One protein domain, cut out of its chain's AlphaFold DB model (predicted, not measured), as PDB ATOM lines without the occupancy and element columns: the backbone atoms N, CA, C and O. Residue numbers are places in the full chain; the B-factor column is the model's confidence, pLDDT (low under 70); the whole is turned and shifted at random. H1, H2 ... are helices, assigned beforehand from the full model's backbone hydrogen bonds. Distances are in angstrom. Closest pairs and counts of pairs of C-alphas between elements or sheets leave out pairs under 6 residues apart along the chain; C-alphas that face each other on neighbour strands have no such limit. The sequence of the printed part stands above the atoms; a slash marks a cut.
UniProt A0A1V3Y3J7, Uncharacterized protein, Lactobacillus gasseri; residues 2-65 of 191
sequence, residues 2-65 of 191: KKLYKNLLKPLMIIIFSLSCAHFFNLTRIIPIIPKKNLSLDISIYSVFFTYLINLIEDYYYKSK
ATOM      1  N   LYS A   2     131.441 196.052 222.702       44.59
ATOM      2  CA  LYS A   2     132.541 195.865 221.713       44.59
ATOM      3  C   LYS A   2     133.580 194.774 222.065       44.59
ATOM      4  O   LYS A   2     134.009 194.046 221.177       44.59
ATOM      5  N   LYS A   3     133.973 194.624 223.340       44.44
ATOM      6  CA  LYS A   3     134.938 193.586 223.783       44.44
ATOM      7  C   LYS A   3     134.374 192.157 223.744       44.44
ATOM      8  O   LYS A   3     135.116 191.230 223.450       44.44
ATOM      9  N   LEU A   4     133.076 191.984 224.012       43.94
ATOM     10  CA  LEU A   4     132.439 190.663 224.097       43.94
ATOM     11  C   LEU A   4     132.287 190.034 222.704       43.94
ATOM     12  O   LEU A   4     132.682 188.891 222.501       43.94
ATOM     13  N   TYR A   5     131.843 190.828 221.722       49.91
ATOM     14  CA  TYR A   5     131.779 190.411 220.316       49.91
ATOM     15  C   TYR A   5     133.152 190.024 219.761       49.91
ATOM     16  O   TYR A   5     133.275 189.006 219.091       49.91
ATOM     17  N   LYS A   6     134.201 190.790 220.084       54.97
ATOM     18  CA  LYS A   6     135.560 190.508 219.598       54.97
ATOM     19  C   LYS A   6     136.116 189.184 220.144       54.97
ATOM     20  O   LYS A   6     136.834 188.496 219.426       54.97
ATOM     21  N   ASN A   7     135.749 188.812 221.373       62.62
ATOM     22  CA  ASN A   7     136.217 187.580 222.016       62.62
ATOM     23  C   ASN A   7     135.426 186.328 221.598       62.62
ATOM     24  O   ASN A   7     135.997 185.242 221.583       62.62
ATOM     25  N   LEU A   8     134.148 186.463 221.228       71.56
ATOM     26  CA  LEU A   8     133.309 185.346 220.757       71.56
ATOM     27  C   LEU A   8     133.429 185.072 219.254       71.56
ATOM     28  O   LEU A   8     133.221 183.938 218.827       71.56
ATOM     29  N   LEU A   9     133.800 186.073 218.449       81.19
ATOM     30  CA  LEU A   9     133.895 185.920 216.996       81.19
ATOM     31  C   LEU A   9     134.965 184.895 216.589       81.19
ATOM     32  O   LEU A   9     134.729 184.071 215.714       81.19
ATOM     33  N   LYS A  10     136.139 184.921 217.232       83.00
ATOM     34  CA  LYS A  10     137.272 184.058 216.859       83.00
ATOM     35  C   LYS A  10     136.974 182.561 217.071       83.00
ATOM     36  O   LYS A  10     137.119 181.814 216.105       83.00
ATOM     37  N   PRO A  11     136.506 182.107 218.253       86.88
ATOM     38  CA  PRO A  11     136.093 180.715 218.442       86.88
ATOM     39  C   PRO A  11     134.978 180.288 217.481       86.88
ATOM     40  O   PRO A  11     135.039 179.197 216.923       86.88
ATOM     41  N   LEU A  12     133.992 181.160 217.243       89.12
ATOM     42  CA  LEU A  12     132.881 180.876 216.336       89.12
ATOM     43  C   LEU A  12     133.371 180.647 214.897       89.12
ATOM     44  O   LEU A  12     132.999 179.658 214.271       89.12
ATOM     45  N   MET A  13     134.242 181.524 214.390       87.38
ATOM     46  CA  MET A  13     134.825 181.393 213.052       87.38
ATOM     47  C   MET A  13     135.628 180.096 212.912       87.38
ATOM     48  O   MET A  13     135.498 179.415 211.899       87.38
ATOM     49  N   ILE A  14     136.410 179.724 213.933       91.50
ATOM     50  CA  ILE A  14     137.156 178.454 213.947       91.50
ATOM     51  C   ILE A  14     136.196 177.276 213.806       91.50
ATOM     52  O   ILE A  14     136.400 176.436 212.939       91.50
ATOM     53  N   ILE A  15     135.126 177.236 214.604       89.62
ATOM     54  CA  ILE A  15     134.145 176.144 214.566       89.62
ATOM     55  C   ILE A  15     133.469 176.058 213.191       89.62
ATOM     56  O   ILE A  15     133.364 174.966 212.631       89.62
ATOM     57  N   ILE A  16     133.060 177.192 212.612       89.81
ATOM     58  CA  ILE A  16     132.416 177.242 211.289       89.81
ATOM     59  C   ILE A  16     133.363 176.740 210.188       89.81
ATOM     60  O   ILE A  16     132.953 175.941 209.339       89.81
ATOM     61  N   PHE A  17     134.633 177.155 210.204       90.75
ATOM     62  CA  PHE A  17     135.624 176.669 209.241       90.75
ATOM     63  C   PHE A  17     135.926 175.184 209.428       90.75
ATOM     64  O   PHE A  17     135.972 174.448 208.443       90.75
ATOM     65  N   SER A  18     136.055 174.716 210.670       91.50
ATOM     66  CA  SER A  18     136.269 173.300 210.974       91.50
ATOM     67  C   SER A  18     135.128 172.419 210.482       91.50
ATOM     68  O   SER A  18     135.384 171.381 209.880       91.50
ATOM     69  N   LEU A  19     133.878 172.841 210.692       89.00
ATOM     70  CA  LEU A  19     132.688 172.148 210.192       89.00
ATOM     71  C   LEU A  19     132.670 172.097 208.663       89.00
ATOM     72  O   LEU A  19     132.427 171.042 208.083       89.00
ATOM     73  N   SER A  20     132.977 173.223 208.017       88.44
ATOM     74  CA  SER A  20     133.038 173.310 206.556       88.44
ATOM     75  C   SER A  20     134.112 172.374 205.992       88.44
ATOM     76  O   SER A  20     133.845 171.598 205.076       88.44
ATOM     77  N   CYS A  21     135.314 172.370 206.570       87.06
ATOM     78  CA  CYS A  21     136.386 171.477 206.135       87.06
ATOM     79  C   CYS A  21     136.079 170.006 206.403       87.06
ATOM     80  O   CYS A  21     136.311 169.197 205.513       87.06
ATOM     81  N   ALA A  22     135.504 169.661 207.556       84.69
ATOM     82  CA  ALA A  22     135.085 168.290 207.843       84.69
ATOM     83  C   ALA A  22     133.999 167.790 206.873       84.69
ATOM     84  O   ALA A  22     133.919 166.595 206.599       84.69
ATOM     85  N   HIS A  23     133.183 168.697 206.326       83.06
ATOM     86  CA  HIS A  23     132.174 168.357 205.328       83.06
ATOM     87  C   HIS A  23     132.771 168.100 203.933       83.06
ATOM     88  O   HIS A  23     132.387 167.137 203.271       83.06
ATOM     89  N   PHE A  24     133.712 168.939 203.481       82.75
ATOM     90  CA  PHE A  24     134.241 168.878 202.109       82.75
ATOM     91  C   PHE A  24     135.533 168.063 201.957       82.75
ATOM     92  O   PHE A  24     135.791 167.509 200.886       82.75
ATOM     93  N   PHE A  25     136.355 167.972 203.001       81.56
ATOM     94  CA  PHE A  25     137.667 167.338 202.958       81.56
ATOM     95  C   PHE A  25     137.716 166.126 203.879       81.56
ATOM     96  O   PHE A  25     137.539 166.216 205.088       81.56
ATOM     97  N   ASN A  26     138.015 164.967 203.295       74.12
ATOM     98  CA  ASN A  26     138.193 163.746 204.061       74.12
ATOM     99  C   ASN A  26     139.660 163.594 204.493       74.12
ATOM    100  O   ASN A  26     140.519 163.248 203.675       74.12
ATOM    101  N   LEU A  27     139.920 163.797 205.787       76.62
ATOM    102  CA  LEU A  27     141.233 163.650 206.423       76.62
ATOM    103  C   LEU A  27     141.868 162.277 206.192       76.62
ATOM    104  O   LEU A  27     143.088 162.198 206.039       76.62
ATOM    105  N   THR A  28     141.079 161.204 206.054       75.31
ATOM    106  CA  THR A  28     141.628 159.857 205.821       75.31
ATOM    107  C   THR A  28     142.328 159.711 204.473       75.31
ATOM    108  O   THR A  28     143.043 158.736 204.263       75.31
ATOM    109  N   ARG A  29     142.108 160.638 203.526       74.88
ATOM    110  CA  ARG A  29     142.847 160.667 202.252       74.88
ATOM    111  C   ARG A  29     144.280 161.176 202.416       74.88
ATOM    112  O   ARG A  29     145.106 160.904 201.556       74.88
ATOM    113  N   ILE A  30     144.553 161.916 203.488       77.38
ATOM    114  CA  ILE A  30     145.854 162.532 203.770       77.38
ATOM    115  C   ILE A  30     146.568 161.757 204.882       77.38
ATOM    116  O   ILE A  30     147.756 161.471 204.773       77.38
ATOM    117  N   ILE A  31     145.841 161.384 205.938       77.88
ATOM    118  CA  ILE A  31     146.368 160.662 207.098       77.88
ATOM    119  C   ILE A  31     145.605 159.334 207.218       77.88
ATOM    120  O   ILE A  31     144.525 159.293 207.811       77.88
ATOM    121  N   PRO A  32     146.140 158.230 206.670       75.19
ATOM    122  CA  PRO A  32     145.422 156.955 206.580       75.19
ATOM    123  C   PRO A  32     145.173 156.272 207.938       75.19
ATOM    124  O   PRO A  32     144.372 155.346 208.011       75.19
ATOM    125  N   ILE A  33     145.827 156.735 209.010       79.00
ATOM    126  CA  ILE A  33     145.664 156.234 210.387       79.00
ATOM    127  C   ILE A  33     144.353 156.742 211.022       79.00
ATOM    128  O   ILE A  33     143.868 156.170 211.997       79.00
ATOM    129  N   ILE A  34     143.753 157.807 210.478       77.00
ATOM    130  CA  ILE A  34     142.509 158.372 211.008       77.00
ATOM    131  C   ILE A  34     141.322 157.452 210.664       77.00
ATOM    132  O   ILE A  34     141.153 157.083 209.497       77.00
ATOM    133  N   PRO A  35     140.465 157.091 211.641       74.25
ATOM    134  CA  PRO A  35     139.283 156.277 211.386       74.25
ATOM    135  C   PRO A  35     138.313 156.984 210.433       74.25
ATOM    136  O   PRO A  35     137.960 158.149 210.617       74.25
ATOM    137  N   LYS A  36     137.841 156.255 209.415       73.12
ATOM    138  CA  LYS A  36     136.885 156.782 208.431       73.12
ATOM    139  C   LYS A  36     135.585 157.220 209.110       73.12
ATOM    140  O   LYS A  36     135.026 156.480 209.912       73.12
ATOM    141  N   LYS A  37     135.064 158.377 208.680       70.88
ATOM    142  CA  LYS A  37     133.754 158.934 209.068       70.88
ATOM    143  C   LYS A  37     133.622 159.329 210.548       70.88
ATOM    144  O   LYS A  37     132.501 159.430 211.044       70.88
ATOM    145  N   ASN A  38     134.723 159.588 211.257       81.19
ATOM    146  CA  ASN A  38     134.651 160.130 212.613       81.19
ATOM    147  C   ASN A  38     134.584 161.666 212.587       81.19
ATOM    148  O   ASN A  38     135.581 162.353 212.799       81.19
ATOM    149  N   LEU A  39     133.377 162.195 212.361       80.19
ATOM    150  CA  LEU A  39     133.127 163.635 212.234       80.19
ATOM    151  C   LEU A  39     133.631 164.440 213.444       80.19
ATOM    152  O   LEU A  39     134.181 165.526 213.283       80.19
ATOM    153  N   SER A  40     133.474 163.904 214.660       84.44
ATOM    154  CA  SER A  40     133.944 164.568 215.882       84.44
ATOM    155  C   SER A  40     135.465 164.712 215.900       84.44
ATOM    156  O   SER A  40     135.990 165.750 216.310       84.44
ATOM    157  N   LEU A  41     136.179 163.672 215.467       83.81
ATOM    158  CA  LEU A  41     137.634 163.693 215.383       83.81
ATOM    159  C   LEU A  41     138.102 164.666 214.291       83.81
ATOM    160  O   LEU A  41     138.987 165.479 214.547       83.81
ATOM    161  N   ASP A  42     137.461 164.643 213.122       83.44
ATOM    162  CA  ASP A  42     137.793 165.527 212.001       83.44
ATOM    163  C   ASP A  42     137.621 167.005 212.384       83.44
ATOM    164  O   ASP A  42     138.543 167.806 212.216       83.44
ATOM    165  N   ILE A  43     136.485 167.364 212.996       86.00
ATOM    166  CA  ILE A  43     136.237 168.726 213.498       86.00
ATOM    167  C   ILE A  43     137.297 169.126 214.527       86.00
ATOM    168  O   ILE A  43     137.761 170.267 214.510       86.00
ATOM    169  N   SER A  44     137.699 168.212 215.412       88.12
ATOM    170  CA  SER A  44     138.711 168.494 216.437       88.12
ATOM    171  C   SER A  44     140.073 168.795 215.809       88.12
ATOM    172  O   SER A  44     140.698 169.800 216.146       88.12
ATOM    173  N   ILE A  45     140.502 167.977 214.845       87.62
ATOM    174  CA  ILE A  45     141.766 168.161 214.117       87.62
ATOM    175  C   ILE A  45     141.757 169.489 213.357       87.62
ATOM    176  O   ILE A  45     142.689 170.284 213.501       87.62
ATOM    177  N   TYR A  46     140.691 169.773 212.601       89.25
ATOM    178  CA  TYR A  46     140.567 171.047 211.894       89.25
ATOM    179  C   TYR A  46     140.528 172.237 212.854       89.25
ATOM    180  O   TYR A  46     141.142 173.261 212.571       89.25
ATOM    181  N   SER A  47     139.900 172.101 214.023       90.25
ATOM    182  CA  SER A  47     139.842 173.182 215.014       90.25
ATOM    183  C   SER A  47     141.213 173.490 215.597       90.25
ATOM    184  O   SER A  47     141.569 174.662 215.722       90.25
ATOM    185  N   VAL A  48     142.015 172.465 215.896       90.00
ATOM    186  CA  VAL A  48     143.412 172.643 216.317       90.00
ATOM    187  C   VAL A  48     144.214 173.328 215.209       90.00
ATOM    188  O   VAL A  48     144.901 174.317 215.474       90.00
ATOM    189  N   PHE A  49     144.074 172.864 213.964       89.75
ATOM    190  CA  PHE A  49     144.758 173.442 212.809       89.75
ATOM    191  C   PHE A  49     144.396 174.918 212.588       89.75
ATOM    192  O   PHE A  49     145.286 175.762 212.501       89.75
ATOM    193  N   PHE A  50     143.106 175.261 212.548       90.62
ATOM    194  CA  PHE A  50     142.656 176.638 212.338       90.62
ATOM    195  C   PHE A  50     142.999 177.549 213.510       90.62
ATOM    196  O   PHE A  50     143.375 178.698 213.290       90.62
ATOM    197  N   THR A  51     142.941 177.046 214.745       90.44
ATOM    198  CA  THR A  51     143.405 177.806 215.912       90.44
ATOM    199  C   THR A  51     144.881 178.162 215.759       90.44
ATOM    200  O   THR A  51     145.256 179.322 215.932       90.44
ATOM    201  N   TYR A  52     145.712 177.186 215.385       87.62
ATOM    202  CA  TYR A  52     147.132 177.411 215.135       87.62
ATOM    203  C   TYR A  52     147.364 178.404 213.989       87.62
ATOM    204  O   TYR A  52     148.119 179.360 214.151       87.62
ATOM    205  N   LEU A  53     146.672 178.226 212.859       86.69
ATOM    206  CA  LEU A  53     146.793 179.089 211.686       86.69
ATOM    207  C   LEU A  53     146.411 180.541 212.001       86.69
ATOM    208  O   LEU A  53     147.153 181.459 211.661       86.69
ATOM    209  N   ILE A  54     145.280 180.760 212.676       86.44
ATOM    210  CA  ILE A  54     144.825 182.106 213.041       86.44
ATOM    211  C   ILE A  54     145.801 182.755 214.017       86.44
ATOM    212  O   ILE A  54     146.119 183.927 213.846       86.44
ATOM    213  N   ASN A  55     146.307 182.014 215.007       83.00
ATOM    214  CA  ASN A  55     147.322 182.542 215.919       83.00
ATOM    215  C   ASN A  55     148.598 182.942 215.163       83.00
ATOM    216  O   ASN A  55     149.150 184.003 215.423       83.00
ATOM    217  N   LEU A  56     149.030 182.148 214.179       82.25
ATOM    218  CA  LEU A  56     150.195 182.467 213.353       82.25
ATOM    219  C   LEU A  56     149.974 183.720 212.487       82.25
ATOM    220  O   LEU A  56     150.875 184.549 212.359       82.25
ATOM    221  N   ILE A  57     148.773 183.886 211.924       82.69
ATOM    222  CA  ILE A  57     148.386 185.091 211.176       82.69
ATOM    223  C   ILE A  57     148.348 186.311 212.101       82.69
ATOM    224  O   ILE A  57     148.863 187.364 211.732       82.69
ATOM    225  N   GLU A  58     147.760 186.185 213.292       79.88
ATOM    226  CA  GLU A  58     147.726 187.257 214.291       79.88
ATOM    227  C   GLU A  58     149.141 187.664 214.709       79.88
ATOM    228  O   GLU A  58     149.456 188.852 214.676       79.88
ATOM    229  N   ASP A  59     150.013 186.703 215.021       77.31
ATOM    230  CA  ASP A  59     151.414 186.960 215.358       77.31
ATOM    231  C   ASP A  59     152.123 187.735 214.240       77.31
ATOM    232  O   ASP A  59     152.797 188.735 214.502       77.31
ATOM    233  N   TYR A  60     151.952 187.314 212.983       78.06
ATOM    234  CA  TYR A  60     152.533 188.010 211.833       78.06
ATOM    235  C   TYR A  60     151.958 189.422 211.667       78.06
ATOM    236  O   TYR A  60     152.704 190.384 211.476       78.06
ATOM    237  N   TYR A  61     150.637 189.560 211.789       81.50
ATOM    238  CA  TYR A  61     149.944 190.838 211.700       81.50
ATOM    239  C   TYR A  61     150.461 191.821 212.754       81.50
ATOM    240  O   TYR A  61     150.871 192.925 212.401       81.50
ATOM    241  N   TYR A  62     150.529 191.420 214.026       75.50
ATOM    242  CA  TYR A  62     151.007 192.291 215.102       75.50
ATOM    243  C   TYR A  62     152.476 192.672 214.930       75.50
ATOM    244  O   TYR A  62     152.823 193.839 215.098       75.50
ATOM    245  N   LYS A  63     153.329 191.736 214.504       74.75
ATOM    246  CA  LYS A  63     154.738 192.023 214.193       74.75
ATOM    247  C   LYS A  63     154.896 193.026 213.052       74.75
ATOM    248  O   LYS A  63     155.766 193.890 213.120       74.75
ATOM    249  N   SER A  64     154.046 192.950 212.026       73.00
ATOM    250  CA  SER A  64     154.083 193.881 210.890       73.00
ATOM    251  C   SER A  64     153.754 195.329 211.275       73.00
ATOM    252  O   SER A  64     154.198 196.258 210.601       73.00
ATOM    253  N   LYS A  65     153.010 195.515 212.374       77.12
ATOM    254  CA  LYS A  65     152.592 196.818 212.908       77.12
ATOM    255  C   LYS A  65     153.618 197.489 213.812       77.12
ATOM    256  O   LYS A  65     153.411 198.628 214.208       77.12
TER     257      LYS A  65
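This is residues 2 to 65 of the 191 residues of an uncharacterized protein of Lactobacillus gasseri (UniProt A0A1V3Y3J7). Two long helices, H1 and H2, make a V, joined at its closed end by the long loop of residues 25 to 38; the arm tips, residues 2 to 9 and 55 to 65, stand free. The printed part has 64 residues, all helix by class, with H1 before H2 and no named strand. It is loose, with a radius of gyration of the C-alphas of 14.2 A, and elongated, spanning 41 by 25 by 15 A.

H1, residues 2 to 24, touches H2, residues 39 to 64, with its residues 14 to 22 alone, against 39 to 51. The closest C-alphas, of Ser 18 and Tyr 46, are 4.9 A apart. The helices run opposite ways at a steep tilt of 49 degrees. Every O i to N i+4 pair is within hydrogen-bond range in H2, and 17 of 19 in H1.

H1 begins at C-alpha 2 (132.541, 195.865, 221.713), measures 33.4 A, and has a kink of 26 degrees near residue 9. H2 measures 36.8 A, ending at C-alpha 64 (154.083, 193.881, 210.890).

The C-alphas farthest apart, of Lys 2 and Pro 32, are 43.7 A apart. The printed part has no cut. Residues 2 to 7 have pLDDT under 70.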